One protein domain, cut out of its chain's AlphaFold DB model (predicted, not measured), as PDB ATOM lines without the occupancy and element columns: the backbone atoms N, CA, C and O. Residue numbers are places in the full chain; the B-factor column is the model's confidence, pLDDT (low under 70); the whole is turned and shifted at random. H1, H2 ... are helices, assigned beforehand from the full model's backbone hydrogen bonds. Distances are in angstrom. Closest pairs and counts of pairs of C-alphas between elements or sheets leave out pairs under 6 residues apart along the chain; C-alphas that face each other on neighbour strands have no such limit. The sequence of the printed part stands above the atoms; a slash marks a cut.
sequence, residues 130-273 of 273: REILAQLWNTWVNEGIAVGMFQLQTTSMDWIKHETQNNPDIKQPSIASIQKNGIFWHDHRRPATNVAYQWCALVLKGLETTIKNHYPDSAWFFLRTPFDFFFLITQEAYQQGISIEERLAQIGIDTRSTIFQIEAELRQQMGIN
ATOM      1  N   ARG A 130     182.156 230.961 309.412       84.94
ATOM      2  CA  ARG A 130     183.086 231.953 308.842       84.94
ATOM      3  C   ARG A 130     184.404 232.025 309.616       84.94
ATOM      4  O   ARG A 130     185.477 232.129 309.026       84.94
ATOM      5  N   GLU A 131     184.320 231.934 310.939       83.44
ATOM      6  CA  GLU A 131     185.451 231.962 311.866       83.44
ATOM      7  C   GLU A 131     186.339 230.725 311.740       83.44
ATOM      8  O   GLU A 131     187.542 230.819 311.971       83.44
ATOM      9  N   ILE A 132     185.748 229.583 311.381       85.75
ATOM     10  CA  ILE A 132     186.455 228.316 311.198       85.75
ATOM     11  C   ILE A 132     187.095 228.283 309.813       85.75
ATOM     12  O   ILE A 132     188.275 227.960 309.700       85.75
ATOM     13  N   LEU A 133     186.373 228.694 308.765       84.75
ATOM     14  CA  LEU A 133     186.932 228.738 307.412       84.75
ATOM     15  C   LEU A 133     188.190 229.621 307.349       84.75
ATOM     16  O   LEU A 133     189.194 229.228 306.764       84.75
ATOM     17  N   ALA A 134     188.171 230.773 308.027       79.19
ATOM     18  CA  ALA A 134     189.322 231.673 308.114       79.19
ATOM     19  C   ALA A 134     190.547 231.072 308.841       79.19
ATOM     20  O   ALA A 134     191.640 231.622 308.733       79.19
ATOM     21  N   GLN A 135     190.375 229.987 309.602       81.19
ATOM     22  CA  GLN A 135     191.471 229.246 310.239       81.19
ATOM     23  C   GLN A 135     191.979 228.103 309.358       81.19
ATOM     24  O   GLN A 135     193.160 227.777 309.414       81.19
ATOM     25  N   LEU A 136     191.099 227.510 308.546       82.00
ATOM     26  CA  LEU A 136     191.459 226.459 307.593       82.00
ATOM     27  C   LEU A 136     192.237 227.017 306.400       82.00
ATOM     28  O   LEU A 136     193.096 226.329 305.855       82.00
ATOM     29  N   TRP A 137     191.920 228.239 305.962       83.62
ATOM     30  CA  TRP A 137     192.541 228.863 304.795       83.62
ATOM     31  C   TRP A 137     193.528 229.939 305.215       83.62
ATOM     32  O   TRP A 137     193.165 230.975 305.771       83.62
ATOM     33  N   ASN A 138     194.792 229.726 304.869       79.94
ATOM     34  CA  ASN A 138     195.778 230.792 304.924       79.94
ATOM     35  C   ASN A 138     195.463 231.883 303.869       79.94
ATOM     36  O   ASN A 138     194.676 231.687 302.939       79.94
ATOM     37  N   THR A 139     196.093 233.054 304.004       82.12
ATOM     38  CA  THR A 139     195.805 234.213 303.143       82.12
ATOM     39  C   THR A 139     195.992 233.917 301.657       82.12
ATOM     40  O   THR A 139     195.163 234.324 300.855       82.12
ATOM     41  N   TRP A 140     197.047 233.203 301.259       85.56
ATOM     42  CA  TRP A 140     197.303 232.984 299.833       85.56
ATOM     43  C   TRP A 140     196.280 232.027 299.203       85.56
ATOM     44  O   TRP A 140     195.902 232.242 298.054       85.56
ATOM     45  N   VAL A 141     195.782 231.030 299.948       86.81
ATOM     46  CA  VAL A 141     194.679 230.164 299.499       86.81
ATOM     47  C   VAL A 141     193.411 230.988 299.322       86.81
ATOM     48  O   VAL A 141     192.793 230.944 298.261       86.81
ATOM     49  N   ASN A 142     193.055 231.780 300.336       86.06
ATOM     50  CA  ASN A 142     191.819 232.555 300.328       86.06
ATOM     51  C   ASN A 142     191.779 233.528 299.138       86.06
ATOM     52  O   ASN A 142     190.867 233.503 298.312       86.06
ATOM     53  N   GLU A 143     192.840 234.314 298.983       87.25
ATOM     54  CA  GLU A 143     192.943 235.302 297.913       87.25
ATOM     55  C   GLU A 143     193.130 234.671 296.529       87.25
ATOM     56  O   GLU A 143     192.609 235.173 295.531       87.25
ATOM     57  N   GLY A 144     193.849 233.547 296.458       89.00
ATOM     58  CA  GLY A 144     194.038 232.806 295.221       89.00
ATOM     59  C   GLY A 144     192.736 232.208 294.688       89.00
ATOM     60  O   GLY A 144     192.513 232.266 293.480       89.00
ATOM     61  N   ILE A 145     191.856 231.691 295.557       86.12
ATOM     62  CA  ILE A 145     190.532 231.192 295.156       86.12
ATOM     63  C   ILE A 145     189.683 232.342 294.613       86.12
ATOM     64  O   ILE A 145     189.157 232.246 293.504       86.12
ATOM     65  N   ALA A 146     189.608 233.463 295.337       85.75
ATOM     66  CA  ALA A 146     188.791 234.598 294.918       85.75
ATOM     67  C   ALA A 146     189.232 235.189 293.566       85.75
ATOM     68  O   ALA A 146     188.410 235.493 292.700       85.75
ATOM     69  N   VAL A 147     190.540 235.302 293.333       85.94
ATOM     70  CA  VAL A 147     191.069 235.717 292.024       85.94
ATOM     71  C   VAL A 147     190.827 234.648 290.970       85.94
ATOM     72  O   VAL A 147     190.385 234.949 289.863       85.94
ATOM     73  N   GLY A 148     191.123 233.398 291.305       81.50
ATOM     74  CA  GLY A 148     191.111 232.289 290.372       81.50
ATOM     75  C   GLY A 148     189.739 232.021 289.751       81.50
ATOM     76  O   GLY A 148     189.674 231.612 288.594       81.50
ATOM     77  N   MET A 149     188.655 232.264 290.493       77.38
ATOM     78  CA  MET A 149     187.298 232.002 290.012       77.38
ATOM     79  C   MET A 149     186.831 232.999 288.940       77.38
ATOM     80  O   MET A 149     186.222 232.571 287.961       77.38
ATOM     81  N   PHE A 150     187.118 234.302 289.083       71.38
ATOM     82  CA  PHE A 150     186.512 235.339 288.217       71.38
ATOM     83  C   PHE A 150     187.464 236.419 287.695       71.38
ATOM     84  O   PHE A 150     187.064 237.246 286.880       71.38
ATOM     85  N   GLN A 151     188.719 236.438 288.140       73.69
ATOM     86  CA  GLN A 151     189.674 237.508 287.823       73.69
ATOM     87  C   GLN A 151     191.035 236.994 287.354       73.69
ATOM     88  O   GLN A 151     191.980 237.782 287.231       73.69
ATOM     89  N   LEU A 152     191.159 235.689 287.109       73.19
ATOM     90  CA  LEU A 152     192.379 235.122 286.569       73.19
ATOM     91  C   LEU A 152     192.555 235.626 285.138       73.19
ATOM     92  O   LEU A 152     191.763 235.298 284.252       73.19
ATOM     93  N   GLN A 153     193.606 236.404 284.900       69.19
ATOM     94  CA  GLN A 153     193.948 236.828 283.546       69.19
ATOM     95  C   GLN A 153     194.316 235.571 282.744       69.19
ATOM     96  O   GLN A 153     195.277 234.872 283.066       69.19
ATOM     97  N   THR A 154     193.537 235.231 281.717       54.41
ATOM     98  CA  THR A 154     193.628 233.947 280.991       54.41
ATOM     99  C   THR A 154     194.973 233.706 280.276       54.41
ATOM    100  O   THR A 154     195.233 232.587 279.844       54.41
ATOM    101  N   THR A 155     195.867 234.702 280.231       54.97
ATOM    102  CA  THR A 155     197.277 234.654 279.771       54.97
ATOM    103  C   THR A 155     198.272 234.954 280.912       54.97
ATOM    104  O   THR A 155     199.230 235.713 280.786       54.97
ATOM    105  N   SER A 156     198.001 234.359 282.072       69.44
ATOM    106  CA  SER A 156     198.576 234.681 283.387       69.44
ATOM    107  C   SER A 156     200.109 234.677 283.524       69.44
ATOM    108  O   SER A 156     200.638 235.565 284.185       69.44
ATOM    109  N   MET A 157     200.845 233.743 282.911       77.94
ATOM    110  CA  MET A 157     202.303 233.662 283.109       77.94
ATOM    111  C   MET A 157     203.083 234.685 282.283       77.94
ATOM    112  O   MET A 157     203.990 235.327 282.814       77.94
ATOM    113  N   ASP A 158     202.702 234.896 281.022       81.50
ATOM    114  CA  ASP A 158     203.312 235.926 280.174       81.50
ATOM    115  C   ASP A 158     203.010 237.327 280.701       81.50
ATOM    116  O   ASP A 158     203.885 238.195 280.693       81.50
ATOM    117  N   TRP A 159     201.797 237.537 281.220       86.06
ATOM    118  CA  TRP A 159     201.438 238.788 281.872       86.06
ATOM    119  C   TRP A 159     202.245 239.001 283.159       86.06
ATOM    120  O   TRP A 159     202.904 240.027 283.281       86.06
ATOM    121  N   ILE A 160     202.307 238.024 284.078       86.88
ATOM    122  CA  ILE A 160     203.131 238.145 285.298       86.88
ATOM    123  C   ILE A 160     204.604 238.404 284.942       86.88
ATOM    124  O   ILE A 160     205.266 239.232 285.574       86.88
ATOM    125  N   LYS A 161     205.128 237.735 283.910       87.06
ATOM    126  CA  LYS A 161     206.485 237.964 283.401       87.06
ATOM    127  C   LYS A 161     206.657 239.392 282.896       87.06
ATOM    128  O   LYS A 161     207.588 240.069 283.320       87.06
ATOM    129  N   HIS A 162     205.762 239.859 282.031       88.25
ATOM    130  CA  HIS A 162     205.793 241.222 281.514       88.25
ATOM    131  C   HIS A 162     205.768 242.248 282.651       88.25
ATOM    132  O   HIS A 162     206.581 243.169 282.672       88.25
ATOM    133  N   GLU A 163     204.881 242.058 283.623       90.12
ATOM    134  CA  GLU A 163     204.710 242.961 284.754       90.12
ATOM    135  C   GLU A 163     205.953 243.029 285.637       90.12
ATOM    136  O   GLU A 163     206.433 244.121 285.933       90.12
ATOM    137  N   THR A 164     206.509 241.875 286.006       88.06
ATOM    138  CA  THR A 164     207.708 241.790 286.857       88.06
ATOM    139  C   THR A 164     208.987 242.253 286.157       88.06
ATOM    140  O   THR A 164     209.933 242.645 286.834       88.06
ATOM    141  N   GLN A 165     209.048 242.214 284.822       88.69
ATOM    142  CA  GLN A 165     210.218 242.656 284.052       88.69
ATOM    143  C   GLN A 165     210.183 244.147 283.705       88.69
ATOM    144  O   GLN A 165     211.235 244.780 283.662       88.69
ATOM    145  N   ASN A 166     208.997 244.703 283.447       90.25
ATOM    146  CA  ASN A 166     208.855 246.074 282.949       90.25
ATOM    147  C   ASN A 166     208.450 247.087 284.030       90.25
ATOM    148  O   ASN A 166     208.535 248.288 283.780       90.25
ATOM    149  N   ASN A 167     208.059 246.638 285.229       89.94
ATOM    150  CA  ASN A 167     207.716 247.524 286.342       89.94
ATOM    151  C   ASN A 167     208.663 247.282 287.534       89.94
ATOM    152  O   ASN A 167     208.524 246.271 288.224       89.94
ATOM    153  N   PRO A 168     209.599 248.205 287.827       88.12
ATOM    154  CA  PRO A 168     210.625 248.001 288.856       88.12
ATOM    155  C   PRO A 168     210.076 247.950 290.291       88.12
ATOM    156  O   PRO A 168     210.731 247.402 291.176       88.12
ATOM    157  N   ASP A 169     208.880 248.495 290.526       90.25
ATOM    158  CA  ASP A 169     208.220 248.472 291.836       90.25
ATOM    159  C   ASP A 169     207.545 247.122 292.142       90.25
ATOM    160  O   ASP A 169     207.189 246.854 293.293       90.25
ATOM    161  N   ILE A 170     207.380 246.260 291.130       91.62
ATOM    162  CA  ILE A 170     206.772 244.939 291.283       91.62
ATOM    163  C   ILE A 170     207.851 243.924 291.634       91.62
ATOM    164  O   ILE A 170     208.803 243.700 290.887       91.62
ATOM    165  N   LYS A 171     207.669 243.238 292.762       91.19
ATOM    166  CA  LYS A 171     208.596 242.198 293.217       91.19
ATOM    167  C   LYS A 171     208.064 240.825 292.861       91.19
ATOM    168  O   LYS A 171     206.890 240.530 293.079       91.19
ATOM    169  N   GLN A 172     208.957 239.950 292.412       89.69
ATOM    170  CA  GLN A 172     208.604 238.571 292.087       89.69
ATOM    171  C   GLN A 172     207.960 237.864 293.292       89.69
ATOM    172  O   GLN A 172     208.561 237.840 294.374       89.69
ATOM    173  N   PRO A 173     206.752 237.304 293.134       90.75
ATOM    174  CA  PRO A 173     206.090 236.572 294.199       90.75
ATOM    175  C   PRO A 173     206.679 235.169 294.389       90.75
ATOM    176  O   PRO A 173     207.219 234.538 293.477       90.75
ATOM    177  N   SER A 174     206.563 234.678 295.616       91.50
ATOM    178  CA  SER A 174     206.561 233.256 295.947       91.50
ATOM    179  C   SER A 174     205.610 233.025 297.114       91.50
ATOM    180  O   SER A 174     205.396 233.944 297.906       91.50
ATOM    181  N   ILE A 175     205.083 231.817 297.293       91.62
ATOM    182  CA  ILE A 175     204.203 231.513 298.430       91.62
ATOM    183  C   ILE A 175     204.909 231.813 299.755       91.62
ATOM    184  O   ILE A 175     204.348 232.493 300.613       91.62
ATOM    185  N   ALA A 176     206.179 231.419 299.890       90.56
ATOM    186  CA  ALA A 176     206.961 231.693 301.094       90.56
ATOM    187  C   ALA A 176     207.145 233.202 301.364       90.56
ATOM    188  O   ALA A 176     207.092 233.643 302.514       90.56
ATOM    189  N   SER A 177     207.358 234.014 300.321       92.50
ATOM    190  CA  SER A 177     207.513 235.467 300.481       92.50
ATOM    191  C   SER A 177     206.182 236.174 300.743       92.50
ATOM    192  O   SER A 177     206.150 237.073 301.581       92.50
ATOM    193  N   ILE A 178     205.084 235.713 300.139       92.69
ATOM    194  CA  ILE A 178     203.725 236.208 300.390       92.69
ATOM    195  C   ILE A 178     203.298 235.904 301.827       92.69
ATOM    196  O   ILE A 178     202.801 236.793 302.515       92.69
ATOM    197  N   GLN A 179     203.542 234.689 302.321       89.06
ATOM    198  CA  GLN A 179     203.258 234.331 303.714       89.06
ATOM    199  C   GLN A 179     204.053 235.194 304.701       89.06
ATOM    200  O   GLN A 179     203.538 235.573 305.750       89.06
ATOM    201  N   LYS A 180     205.306 235.527 304.366       91.56
ATOM    202  CA  LYS A 180     206.187 236.319 305.231       91.56
ATOM    203  C   LYS A 180     205.873 237.818 305.211       91.56
ATOM    204  O   LYS A 180     205.889 238.457 306.258       91.56
ATOM    205  N   ASN A 181     205.669 238.388 304.026       91.06
ATOM    206  CA  ASN A 181     205.635 239.838 303.816       91.06
ATOM    207  C   ASN A 181     204.231 240.374 303.498       91.06
ATOM    208  O   ASN A 181     204.015 241.586 303.543       91.06
ATOM    209  N   GLY A 182     203.282 239.491 303.185       88.94
ATOM    210  CA  GLY A 182     201.960 239.840 302.683       88.94
ATOM    211  C   GLY A 182     201.954 240.160 301.186       88.94
ATOM    212  O   GLY A 182     202.972 240.495 300.580       88.94
ATOM    213  N   ILE A 183     200.764 240.089 300.588       89.56
ATOM    214  CA  ILE A 183     200.549 240.283 299.147       89.56
ATOM    215  C   ILE A 183     200.980 241.686 298.690       89.56
ATOM    216  O   ILE A 183     201.705 241.825 297.706       89.56
ATOM    217  N   PHE A 184     200.626 242.727 299.448       88.81
ATOM    218  CA  PHE A 184     200.910 244.118 299.073       88.81
ATOM    219  C   PHE A 184     202.384 244.519 299.154       88.81
ATOM    220  O   PHE A 184     202.742 245.593 298.693       88.81
ATOM    221  N   TRP A 185     203.263 243.678 299.707       91.00
ATOM    222  CA  TRP A 185     204.705 243.923 299.617       91.00
ATOM    223  C   TRP A 185     205.244 243.730 298.192       91.00
ATOM    224  O   TRP A 185     206.285 244.307 297.852       91.00
ATOM    225  N   HIS A 186     204.565 242.897 297.394       91.06
ATOM    226  CA  HIS A 186     204.966 242.521 296.039       91.06
ATOM    227  C   HIS A 186     204.397 243.441 294.967       91.06
ATOM    228  O   HIS A 186     205.071 243.712 293.979       91.06
ATOM    229  N   ASP A 187     203.159 243.890 295.151       90.62
ATOM    230  CA  ASP A 187     202.440 244.725 294.199       90.62
ATOM    231  C   ASP A 187     201.323 245.455 294.960       90.62
ATOM    232  O   ASP A 187     200.576 244.838 295.722       90.62
ATOM    233  N   HIS A 188     201.222 246.774 294.794       87.38
ATOM    234  CA  HIS A 188     200.247 247.621 295.497       87.38
ATOM    235  C   HIS A 188     198.943 247.820 294.718       87.38
ATOM    236  O   HIS A 188     198.080 248.595 295.133       87.38
ATOM    237  N   ARG A 189     198.795 247.164 293.567       85.81
ATOM    238  CA  ARG A 189     197.603 247.289 292.731       85.81
ATOM    239  C   ARG A 189     196.453 246.434 293.262       85.81
ATOM    240  O   ARG A 189     196.604 245.599 294.152       85.81
ATOM    241  N   ARG A 190     195.283 246.670 292.675       80.06
ATOM    242  CA  ARG A 190     194.014 245.977 292.945       80.06
ATOM    243  C   ARG A 190     194.062 244.499 292.508       80.06
ATOM    244  O   ARG A 190     194.798 244.201 291.567       80.06
ATOM    245  N   PRO A 191     193.262 243.596 293.117       84.31
ATOM    246  CA  PRO A 191     193.392 242.138 292.953       84.31
ATOM    247  C   PRO A 191     193.485 241.638 291.500       84.31
ATOM    248  O   PRO A 191     194.384 240.867 291.159       84.31
ATOM    249  N   ALA A 192     192.630 242.148 290.607       78.88
ATOM    250  CA  ALA A 192     192.587 241.736 289.199       78.88
ATOM    251  C   ALA A 192     193.864 242.056 288.393       78.88
ATOM    252  O   ALA A 192     194.103 241.440 287.357       78.88
ATOM    253  N   THR A 193     194.675 243.013 288.851       85.19
ATOM    254  CA  THR A 193     195.935 243.419 288.204       85.19
ATOM    255  C   THR A 193     197.115 243.339 289.164       85.19
ATOM    256  O   THR A 193     198.117 244.012 288.954       85.19
ATOM    257  N   ASN A 194     196.990 242.588 290.255       89.31
ATOM    258  CA  ASN A 194     198.051 242.447 291.235       89.31
ATOM    259  C   ASN A 194     198.783 241.123 291.022       89.31
ATOM    260  O   ASN A 194     198.193 240.048 291.110       89.31
ATOM    261  N   VAL A 195     200.084 241.203 290.767       90.94
ATOM    262  CA  VAL A 195     200.908 240.045 290.412       90.94
ATOM    263  C   VAL A 195     200.910 238.961 291.492       90.94
ATOM    264  O   VAL A 195     200.837 237.781 291.160       90.94
ATOM    265  N   ALA A 196     200.950 239.322 292.776       91.62
ATOM    266  CA  ALA A 196     200.963 238.333 293.851       91.62
ATOM    267  C   ALA A 196     199.604 237.632 294.017       91.62
ATOM    268  O   ALA A 196     199.575 236.424 294.231       91.62
ATOM    269  N   TYR A 197     198.493 238.346 293.827       90.88
ATOM    270  CA  TYR A 197     197.150 237.749 293.767       90.88
ATOM    271  C   TYR A 197     197.027 236.730 292.623       90.88
ATOM    272  O   TYR A 197     196.585 235.599 292.832       90.88
ATOM    273  N   GLN A 198     197.469 237.110 291.420       90.12
ATOM    274  CA  GLN A 198     197.453 236.225 290.252       90.12
ATOM    275  C   GLN A 198     198.377 235.010 290.457       90.12
ATOM    276  O   GLN A 198     198.013 233.894 290.094       90.12
ATOM    277  N   TRP A 199     199.533 235.197 291.103       91.19
ATOM    278  CA  TRP A 199     200.446 234.106 291.455       91.19
ATOM    279  C   TRP A 199     199.799 233.073 292.381       91.19
ATOM    280  O   TRP A 199     199.874 231.879 292.100       91.19
ATOM    281  N   CYS A 200     199.111 233.513 293.442       91.25
ATOM    282  CA  CYS A 200     198.377 232.618 294.341       91.25
ATOM    283  C   CYS A 200     197.390 231.731 293.570       91.25
ATOM    284  O   CYS A 200     197.378 230.514 293.753       91.25
ATOM    285  N   ALA A 201     196.605 232.326 292.667       88.81
ATOM    286  CA  ALA A 201     195.640 231.596 291.850       88.81
ATOM    287  C   ALA A 201     196.306 230.551 290.935       88.81
ATOM    288  O   ALA A 201     195.782 229.450 290.763       88.81
ATOM    289  N   LEU A 202     197.483 230.855 290.376       88.94
ATOM    290  CA  LEU A 202     198.227 229.911 289.533       88.94
ATOM    291  C   LEU A 202     198.822 228.755 290.315       88.94
ATOM    292  O   LEU A 202     198.742 227.618 289.854       88.94
ATOM    293  N   VAL A 203     199.361 229.022 291.503       89.31
ATOM    294  CA  VAL A 203     199.858 227.961 292.382       89.31
ATOM    295  C   VAL A 203     198.717 227.034 292.796       89.31
ATOM    296  O   VAL A 203     198.864 225.819 292.700       89.31
ATOM    297  N   LEU A 204     197.555 227.578 293.178       87.62
ATOM    298  CA  LEU A 204     196.378 226.763 293.494       87.62
ATOM    299  C   LEU A 204     195.914 225.927 292.295       87.62
ATOM    300  O   LEU A 204     195.569 224.759 292.459       87.62
ATOM    301  N   LYS A 205     195.935 226.495 291.083       85.38
ATOM    302  CA  LYS A 205     195.551 225.781 289.857       85.38
ATOM    303  C   LYS A 205     196.541 224.660 289.532       85.38
ATOM    304  O   LYS A 205     196.139 223.577 289.100       85.38
ATOM    305  N   GLY A 206     197.832 224.909 289.751       85.69
ATOM    306  CA  GLY A 206     198.877 223.892 289.676       85.69
ATOM    307  C   GLY A 206     198.632 222.774 290.684       85.69
ATOM    308  O   GLY A 206     198.637 221.610 290.300       85.69
ATOM    309  N   LEU A 207     198.304 223.123 291.933       84.00
ATOM    310  CA  LEU A 207     198.026 222.155 292.993       84.00
ATOM    311  C   LEU A 207     196.834 221.278 292.608       84.00
ATOM    312  O   LEU A 207     196.962 220.057 292.585       84.00
ATOM    313  N   GLU A 208     195.721 221.887 292.194       81.44
ATOM    314  CA  GLU A 208     194.545 221.172 291.689       81.44
ATOM    315  C   GLU A 208     194.903 220.202 290.547       81.44
ATOM    316  O   GLU A 208     194.447 219.058 290.534       81.44
ATOM    317  N   THR A 209     195.756 220.628 289.610       81.69
ATOM    318  CA  THR A 209     196.219 219.788 288.492       81.69
ATOM    319  C   THR A 209     197.047 218.600 288.985       81.69
ATOM    320  O   THR A 209     196.789 217.463 288.586       81.69
ATOM    321  N   THR A 210     198.012 218.831 289.881       80.25
ATOM    322  CA  THR A 210     198.833 217.769 290.481       80.25
ATOM    323  C   THR A 210     197.963 216.726 291.169       80.25
ATOM    324  O   THR A 210     198.201 215.526 291.030       80.25
ATOM    325  N   ILE A 211     196.932 217.172 291.874       75.75
ATOM    326  CA  ILE A 211     196.025 216.295 292.599       75.75
ATOM    327  C   ILE A 211     195.146 215.482 291.650       75.75
ATOM    328  O   ILE A 211     195.036 214.269 291.814       75.75
ATOM    329  N   LYS A 212     194.556 216.121 290.631       74.75
ATOM    330  CA  LYS A 212     193.763 215.427 289.602       74.75
ATOM    331  C   LYS A 212     194.566 214.310 288.932       74.75
ATOM    332  O   LYS A 212     194.023 213.239 288.684       74.75
ATOM    333  N   ASN A 213     195.865 214.524 288.726       77.06
ATOM    334  CA  ASN A 213     196.769 213.504 288.191       77.06
ATOM    335  C   ASN A 213     197.064 212.361 289.178       77.06
ATOM    336  O   ASN A 213     197.278 211.234 288.740       77.06
ATOM    337  N   HIS A 214     197.078 212.624 290.489       73.06
ATOM    338  CA  HIS A 214     197.244 211.583 291.515       73.06
ATOM    339  C   HIS A 214     195.974 210.752 291.727       73.06
ATOM    340  O   HIS A 214     196.056 209.609 292.171       73.06
ATOM    341  N   TYR A 215     194.811 211.306 291.384       69.44
ATOM    342  CA  TYR A 215     193.506 210.692 291.616       69.44
ATOM    343  C   TYR A 215     192.628 210.647 290.353       69.44
ATOM    344  O   TYR A 215     191.488 211.127 290.389       69.44
ATOM    345  N   PRO A 216     193.117 210.046 289.250       64.81
ATOM    346  CA  PRO A 216     192.449 210.086 287.947       64.81
ATOM    347  C   PRO A 216     191.086 209.378 287.941       64.81
ATOM    348  O   PRO A 216     190.193 209.779 287.202       64.81
ATOM    349  N   ASP A 217     190.908 208.374 288.806       61.59
ATOM    350  CA  ASP A 217     189.689 207.554 288.893       61.59
ATOM    351  C   ASP A 217     188.794 207.921 290.088       61.59
ATOM    352  O   ASP A 217     187.781 207.271 290.357       61.59
ATOM    353  N   SER A 218     189.171 208.948 290.853       59.31
ATOM    354  CA  SER A 218     188.352 209.415 291.969       59.31
ATOM    355  C   SER A 218     187.100 210.125 291.455       59.31
ATOM    356  O   SER A 218     187.106 210.759 290.398       59.31
ATOM    357  N   ALA A 219     186.027 210.120 292.253       56.50
ATOM    358  CA  ALA A 219     184.859 210.965 291.988       56.50
ATOM    359  C   ALA A 219     185.237 212.459 291.841       56.50
ATOM    360  O   ALA A 219     184.489 213.234 291.246       56.50
ATOM    361  N   TRP A 220     186.425 212.845 292.327       51.22
ATOM    362  CA  TRP A 220     186.999 214.186 292.262       51.22
ATOM    363  C   TRP A 220     187.395 214.610 290.841       51.22
ATOM    364  O   TRP A 220     187.469 215.803 290.560       51.22
ATOM    365  N   PHE A 221     187.590 213.663 289.916       46.31
ATOM    366  CA  PHE A 221     187.871 213.961 288.507       46.31
ATOM    367  C   PHE A 221     186.683 214.639 287.803       46.31
ATOM    368  O   PHE A 221     186.855 215.374 286.832       46.31
ATOM    369  N   PHE A 222     185.466 214.429 288.316       46.91
ATOM    370  CA  PHE A 222     184.236 215.002 287.768       46.91
ATOM    371  C   PHE A 222     183.883 216.375 288.338       46.91
ATOM    372  O   PHE A 222     182.835 216.904 287.969       46.91
ATOM    373  N   LEU A 223     184.732 216.941 289.200       50.44
ATOM    374  CA  LEU A 223     184.602 218.293 289.734       50.44
ATOM    375  C   LEU A 223     184.949 219.321 288.639       50.44
ATOM    376  O   LEU A 223     186.001 219.231 287.995       50.44
ATOM    377  N   ARG A 224     184.015 220.240 288.356       54.31
ATOM    378  CA  ARG A 224     183.918 220.972 287.074       54.31
ATOM    379  C   ARG A 224     184.245 222.461 287.164       54.31
ATOM    380  O   ARG A 224     184.444 223.065 286.109       54.31
ATOM    381  N   THR A 225     184.326 223.054 288.356       54.44
ATOM    382  CA  THR A 225     184.787 224.440 288.534       54.44
ATOM    383  C   THR A 225     186.263 224.508 288.923       54.44
ATOM    384  O   THR A 225     186.788 223.558 289.512       54.44
ATOM    385  N   PRO A 226     186.962 225.608 288.578       58.09
ATOM    386  CA  PRO A 226     188.279 225.880 289.136       58.09
ATOM    387  C   PRO A 226     188.207 225.818 290.666       58.09
ATOM    388  O   PRO A 226     187.347 226.464 291.259       58.09
ATOM    389  N   PHE A 227     189.117 225.076 291.294       70.56
ATOM    390  CA  PHE A 227     189.229 224.940 292.751       70.56
ATOM    391  C   PHE A 227     188.127 224.143 293.471       70.56
ATOM    392  O   PHE A 227     188.172 224.076 294.698       70.56
ATOM    393  N   ASP A 228     187.214 223.448 292.779       71.12
ATOM    394  CA  ASP A 228     186.218 222.563 293.428       71.12
ATOM    395  C   ASP A 228     186.866 221.547 294.385       71.12
ATOM    396  O   ASP A 228     186.326 221.203 295.436       71.12
ATOM    397  N   PHE A 229     188.055 221.063 294.029       74.06
ATOM    398  CA  PHE A 229     188.818 220.181 294.898       74.06
ATOM    399  C   PHE A 229     189.116 220.831 296.258       74.06
ATOM    400  O   PHE A 229     189.000 220.178 297.294       74.06
ATOM    401  N   PHE A 230     189.475 222.119 296.270       78.44
ATOM    402  CA  PHE A 230     189.710 222.834 297.519       78.44
ATOM    403  C   PHE A 230     188.432 222.921 298.336       78.44
ATOM    404  O   PHE A 230     188.509 222.776 299.550       78.44
ATOM    405  N   PHE A 231     187.266 223.087 297.713       80.19
ATOM    406  CA  PHE A 231     185.994 223.076 298.437       80.19
ATOM    407  C   PHE A 231     185.766 221.737 299.134       80.19
ATOM    408  O   PHE A 231     185.522 221.710 300.341       80.19
ATOM    409  N   LEU A 232     185.958 220.634 298.412       76.88
ATOM    410  CA  LEU A 232     185.812 219.292 298.964       76.88
ATOM    411  C   LEU A 232     186.801 219.018 300.102       76.88
ATOM    412  O   LEU A 232     186.391 218.631 301.193       76.88
ATOM    413  N   ILE A 233     188.099 219.254 299.883       81.62
ATOM    414  CA  ILE A 233     189.113 219.049 300.926       81.62
ATOM    415  C   ILE A 233     188.850 219.924 302.137       81.62
ATOM    416  O   ILE A 233     189.068 219.481 303.259       81.62
ATOM    417  N   THR A 234     188.365 221.145 301.931       85.25
ATOM    418  CA  THR A 234     188.014 222.033 303.038       85.25
ATOM    419  C   THR A 234     186.862 221.457 303.852       85.25
ATOM    420  O   THR A 234     186.935 221.463 305.078       85.25
ATOM    421  N   GLN A 235     185.832 220.909 303.202       84.00
ATOM    422  CA  GLN A 235     184.730 220.238 303.893       84.00
ATOM    423  C   GLN A 235     185.191 218.979 304.632       84.00
ATOM    424  O   GLN A 235     184.830 218.789 305.791       84.00
ATOM    425  N   GLU A 236     186.021 218.144 304.011       85.38
ATOM    426  CA  GLU A 236     186.555 216.939 304.652       85.38
ATOM    427  C   GLU A 236     187.470 217.271 305.840       85.38
ATOM    428  O   GLU A 236     187.362 216.644 306.894       85.38
ATOM    429  N   ALA A 237     188.345 218.271 305.694       87.06
ATOM    430  CA  ALA A 237     189.204 218.765 306.768       87.06
ATOM    431  C   ALA A 237     188.363 219.315 307.928       87.06
ATOM    432  O   ALA A 237     188.590 218.959 309.086       87.06
ATOM    433  N   TYR A 238     187.327 220.100 307.615       89.31
ATOM    434  CA  TYR A 238     186.385 220.628 308.598       89.31
ATOM    435  C   TYR A 238     185.650 219.521 309.364       89.31
ATOM    436  O   TYR A 238     185.633 219.540 310.593       89.31
ATOM    437  N   GLN A 239     185.097 218.528 308.662       88.62
ATOM    438  CA  GLN A 239     184.387 217.397 309.275       88.62
ATOM    439  C   GLN A 239     185.281 216.574 310.210       88.62
ATOM    440  O   GLN A 239     184.800 216.006 311.188       88.62
ATOM    441  N   GLN A 240     186.578 216.515 309.914       89.38
ATOM    442  CA  GLN A 240     187.569 215.804 310.717       89.38
ATOM    443  C   GLN A 240     188.205 216.675 311.812       89.38
ATOM    444  O   GLN A 240     188.921 216.148 312.661       89.38
ATOM    445  N   GLY A 241     187.955 217.988 311.813       88.12
ATOM    446  CA  GLY A 241     188.575 218.927 312.748       88.12
ATOM    447  C   GLY A 241     190.090 219.073 312.562       88.12
ATOM    448  O   GLY A 241     190.796 219.300 313.543       88.12
ATOM    449  N   ILE A 242     190.584 218.921 311.329       85.56
ATOM    450  CA  ILE A 242     192.009 219.023 310.965       85.56
ATOM    451  C   ILE A 242     192.248 220.189 309.999       85.56
ATOM    452  O   ILE A 242     191.312 220.731 309.411       85.56
ATOM    453  N   SER A 243     193.509 220.577 309.817       82.44
ATOM    454  CA  SER A 243     193.894 221.563 308.798       82.44
ATOM    455  C   SER A 243     193.805 220.994 307.376       82.44
ATOM    456  O   SER A 243     193.817 219.779 307.158       82.44
ATOM    457  N   ILE A 244     193.755 221.878 306.376       83.06
ATOM    458  CA  ILE A 244     193.796 221.464 304.966       83.06
ATOM    459  C   ILE A 244     195.130 220.816 304.632       83.06
ATOM    460  O   ILE A 244     195.153 219.795 303.953       83.06
ATOM    461  N   GLU A 245     196.234 221.366 305.130       81.62
ATOM    462  CA  GLU A 245     197.566 220.808 304.937       81.62
ATOM    463  C   GLU A 245     197.669 219.382 305.503       81.62
ATOM    464  O   GLU A 245     198.221 218.500 304.845       81.62
ATOM    465  N   GLU A 246     197.084 219.118 306.678       83.88
ATOM    466  CA  GLU A 246     196.997 217.764 307.241       83.88
ATOM    467  C   GLU A 246     196.114 216.847 306.391       83.88
ATOM    468  O   GLU A 246     196.500 215.711 306.110       83.88
ATOM    469  N   ARG A 247     194.951 217.328 305.934       85.94
ATOM    470  CA  ARG A 247     194.059 216.545 305.070       85.94
ATOM    471  C   ARG A 247     194.739 216.177 303.751       85.94
ATOM    472  O   ARG A 247     194.627 215.027 303.328       85.94
ATOM    473  N   LEU A 248     195.465 217.113 303.135       82.69
ATOM    474  CA  LEU A 248     196.280 216.893 301.937       82.69
ATOM    475  C   LEU A 248     197.398 215.875 302.202       82.69
ATOM    476  O   LEU A 248     197.590 214.955 301.410       82.69
ATOM    477  N   ALA A 249     198.074 215.957 303.347       86.00
ATOM    478  CA  ALA A 249     199.102 214.986 303.714       86.00
ATOM    479  C   ALA A 249     198.539 213.558 303.871       86.00
ATOM    480  O   ALA A 249     199.186 212.595 303.457       86.00
ATOM    481  N   GLN A 250     197.321 213.397 304.404       86.12
ATOM    482  CA  GLN A 250     196.658 212.086 304.514       86.12
ATOM    483  C   GLN A 250     196.365 211.434 303.154       86.12
ATOM    484  O   GLN A 250     196.331 210.209 303.059       86.12
ATOM    485  N   ILE A 251     196.165 212.233 302.101       81.25
ATOM    486  CA  ILE A 251     196.065 211.762 300.709       81.25
ATOM    487  C   ILE A 251     197.412 211.864 299.979       81.25
ATOM    488  O   ILE A 251     197.476 212.038 298.769       81.25
ATOM    489  N   GLY A 252     198.521 211.773 300.711       81.31
ATOM    490  CA  GLY A 252     199.855 211.661 300.124       81.31
ATOM    491  C   GLY A 252     200.357 212.913 299.400       81.31
ATOM    492  O   GLY A 252     201.349 212.826 298.682       81.31
ATOM    493  N   ILE A 253     199.716 214.069 299.586       82.19
ATOM    494  CA  ILE A 253     200.160 215.342 299.014       82.19
ATOM    495  C   ILE A 253     200.952 216.106 300.073       82.19
ATOM    496  O   ILE A 253     200.397 216.737 300.975       82.19
ATOM    497  N   ASP A 254     202.280 216.069 299.947       85.00
ATOM    498  CA  ASP A 254     203.156 216.985 300.677       85.00
ATOM    499  C   ASP A 254     203.015 218.385 300.075       85.00
ATOM    500  O   ASP A 254     203.708 218.760 299.129       85.00
ATOM    501  N   THR A 255     202.120 219.172 300.669       79.06
ATOM    502  CA  THR A 255     201.796 220.535 300.233       79.06
ATOM    503  C   THR A 255     203.046 221.397 300.046       79.06
ATOM    504  O   THR A 255     203.119 222.176 299.099       79.06
ATOM    505  N   ARG A 256     204.072 221.248 300.895       83.38
ATOM    506  CA  ARG A 256     205.292 222.055 300.790       83.38
ATOM    507  C   ARG A 256     206.124 221.642 299.581       83.38
ATOM    508  O   ARG A 256     206.567 222.512 298.832       83.38
ATOM    509  N   SER A 257     206.346 220.342 299.405       85.44
ATOM    510  CA  SER A 257     207.088 219.823 298.253       85.44
ATOM    511  C   SER A 257     206.355 220.117 296.944       85.44
ATOM    512  O   SER A 257     206.969 220.602 295.993       85.44
ATOM    513  N   THR A 258     205.037 219.918 296.915       85.50
ATOM    514  CA  THR A 258     204.206 220.163 295.736       85.50
ATOM    515  C   THR A 258     204.166 221.642 295.361       85.50
ATOM    516  O   THR A 258     204.373 221.964 294.195       85.50
ATOM    517  N   ILE A 259     203.984 222.557 296.324       88.25
ATOM    518  CA  ILE A 259     204.055 224.003 296.053       88.25
ATOM    519  C   ILE A 259     205.426 224.369 295.485       88.25
ATOM    520  O   ILE A 259     205.489 225.072 294.483       88.25
ATOM    521  N   PHE A 260     206.518 223.865 296.068       89.62
ATOM    522  CA  PHE A 260     207.862 224.150 295.560       89.62
ATOM    523  C   PHE A 260     208.052 223.672 294.115       89.62
ATOM    524  O   PHE A 260     208.607 224.407 293.299       89.62
ATOM    525  N   GLN A 261     207.565 222.472 293.783       90.19
ATOM    526  CA  GLN A 261     207.611 221.952 292.419       90.19
ATOM    527  C   GLN A 261     206.809 222.833 291.452       90.19
ATOM    528  O   GLN A 261     207.339 223.242 290.423       90.19
ATOM    529  N   ILE A 262     205.563 223.169 291.800       90.06
ATOM    530  CA  ILE A 262     204.706 224.034 290.978       90.06
ATOM    531  C   ILE A 262     205.373 225.393 290.769       90.06
ATOM    532  O   ILE A 262     205.449 225.882 289.646       90.06
ATOM    533  N   GLU A 263     205.903 226.009 291.826       90.69
ATOM    534  CA  GLU A 263     206.592 227.293 291.716       90.69
ATOM    535  C   GLU A 263     207.845 227.204 290.839       90.69
ATOM    536  O   GLU A 263     208.118 228.144 290.092       90.69
ATOM    537  N   ALA A 264     208.590 226.097 290.890       89.56
ATOM    538  CA  ALA A 264     209.736 225.873 290.015       89.56
ATOM    539  C   ALA A 264     209.310 225.763 288.541       89.56
ATOM    540  O   ALA A 264     209.911 226.410 287.684       89.56
ATOM    541  N   GLU A 265     208.241 225.021 288.249       89.00
ATOM    542  CA  GLU A 265     207.677 224.897 286.898       89.00
ATOM    543  C   GLU A 265     207.168 226.250 286.372       89.00
ATOM    544  O   GLU A 265     207.468 226.633 285.238       89.00
ATOM    545  N   LEU A 266     206.462 227.023 287.205       87.50
ATOM    546  CA  LEU A 266     206.000 228.368 286.855       87.50
ATOM    547  C   LEU A 266     207.187 229.317 286.613       87.50
ATOM    548  O   LEU A 266     207.203 230.040 285.619       87.50
ATOM    549  N   ARG A 267     208.225 229.292 287.460       85.06
ATOM    550  CA  ARG A 267     209.449 230.103 287.279       85.06
ATOM    551  C   ARG A 267     210.201 229.741 286.001       85.06
ATOM    552  O   ARG A 267     210.629 230.639 285.273       85.06
ATOM    553  N   GLN A 268     210.285 228.452 285.679       86.88
ATOM    554  CA  GLN A 268     210.868 227.981 284.428       86.88
ATOM    555  C   GLN A 268     210.092 228.516 283.216       86.88
ATOM    556  O   GLN A 268     210.709 229.017 282.277       86.88
ATOM    557  N   GLN A 269     208.754 228.492 283.251       82.56
ATOM    558  CA  GLN A 269     207.914 229.083 282.198       82.56
ATOM    559  C   GLN A 269     208.147 230.597 282.051       82.56
ATOM    560  O   GLN A 269     208.097 231.130 280.943       82.56
ATOM    561  N   MET A 270     208.485 231.299 283.139       75.31
ATOM    562  CA  MET A 270     208.866 232.717 283.086       75.31
ATOM    563  C   MET A 270     210.263 232.959 282.501       75.31
ATOM    564  O   MET A 270     210.575 234.092 282.121       75.31
ATOM    565  N   GLY A 271     211.106 231.930 282.406       75.19
ATOM    566  CA  GLY A 271     212.530 232.079 282.099       75.19
ATOM    567  C   GLY A 271     213.313 232.726 283.245       75.19
ATOM    568  O   GLY A 271     214.269 233.457 282.993       75.19
ATOM    569  N   ILE A 272     212.876 232.509 284.489       66.81
ATOM    570  CA  ILE A 272     213.573 232.938 285.704       66.81
ATOM    571  C   ILE A 272     214.296 231.712 286.268       66.81
ATOM    572  O   ILE A 272     213.642 230.723 286.600       66.81
ATOM    573  N   ASN A 273     215.627 231.789 286.356       57.12
ATOM    574  CA  ASN A 273     216.470 230.780 287.012       57.12
ATOM    575  C   ASN A 273     216.536 231.009 288.523       57.12
ATOM    576  O   ASN A 273     216.631 232.192 288.928       57.12
TER     577      ASN A 273
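What this domain is: This is residues 130 to 273 of the 273 residues of an uncharacterized protein of Candidatus Shapirobacteria bacterium (UniProt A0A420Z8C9). A long helix, H5, runs through the middle of a body of crossed helices; H2 crosses it on one side and H9 on another. H3 packs at its first end, H4 sits by H2, and the crossed pair H7 and H8 lies toward its other end, with short H6 and H1 near H7. The printed part has 144 residues, nine named helices, H1 to H9 in order, and no named strand: all helix. It is compact, with a radius of gyration of the C-alphas of 15.2 A and spans of 45 by 33 by 26 A.

Where its parts are: H1, residues 130 to 136, begins at C-alpha 130 (183.086, 231.953, 308.842). H2 is residues 139 to 150, 17.6 A; H3, 156 to 166; H4, 175 to 181. H5, residues 195 to 214, is 28.7 A long. H6 is 219 to 222; H7, 228 to 240, 18.6 A; H8, 244 to 250. H9, residues 255 to 270, 22.2 A, ends at C-alpha 270 (208.866, 232.717, 283.086).

How they stand to each other: The hubs, H5 and H9, touch at a steep tilt of 63 degrees, closest C-alphas Gly 206 and Ile 262, 6.0 A. With residues 197 to 205 alone, H5 touches H2, about perpendicular at 86 degrees, C-alphas Gly 144 and Ala 201 closest at 3.9 A. H7 and H8 touch, C-alphas Ala 237 and Arg 247 closest at 5.6 A. Every O i to N i+4 pair is within hydrogen-bond range in H3, H4, H5, H7, H8 and H9, but 2 of 3 in H1 and 7 of 8 in H2; H6 is too short for one.

The domain as a whole: C-alphas Asn 166 and Gln 240, the two farthest apart, are 46.3 A apart. The printed part has no cut; the link H4 to H5 is long. pLDDT is under 70 at residues 153 to 156, 215 to 226 and 272 to 273.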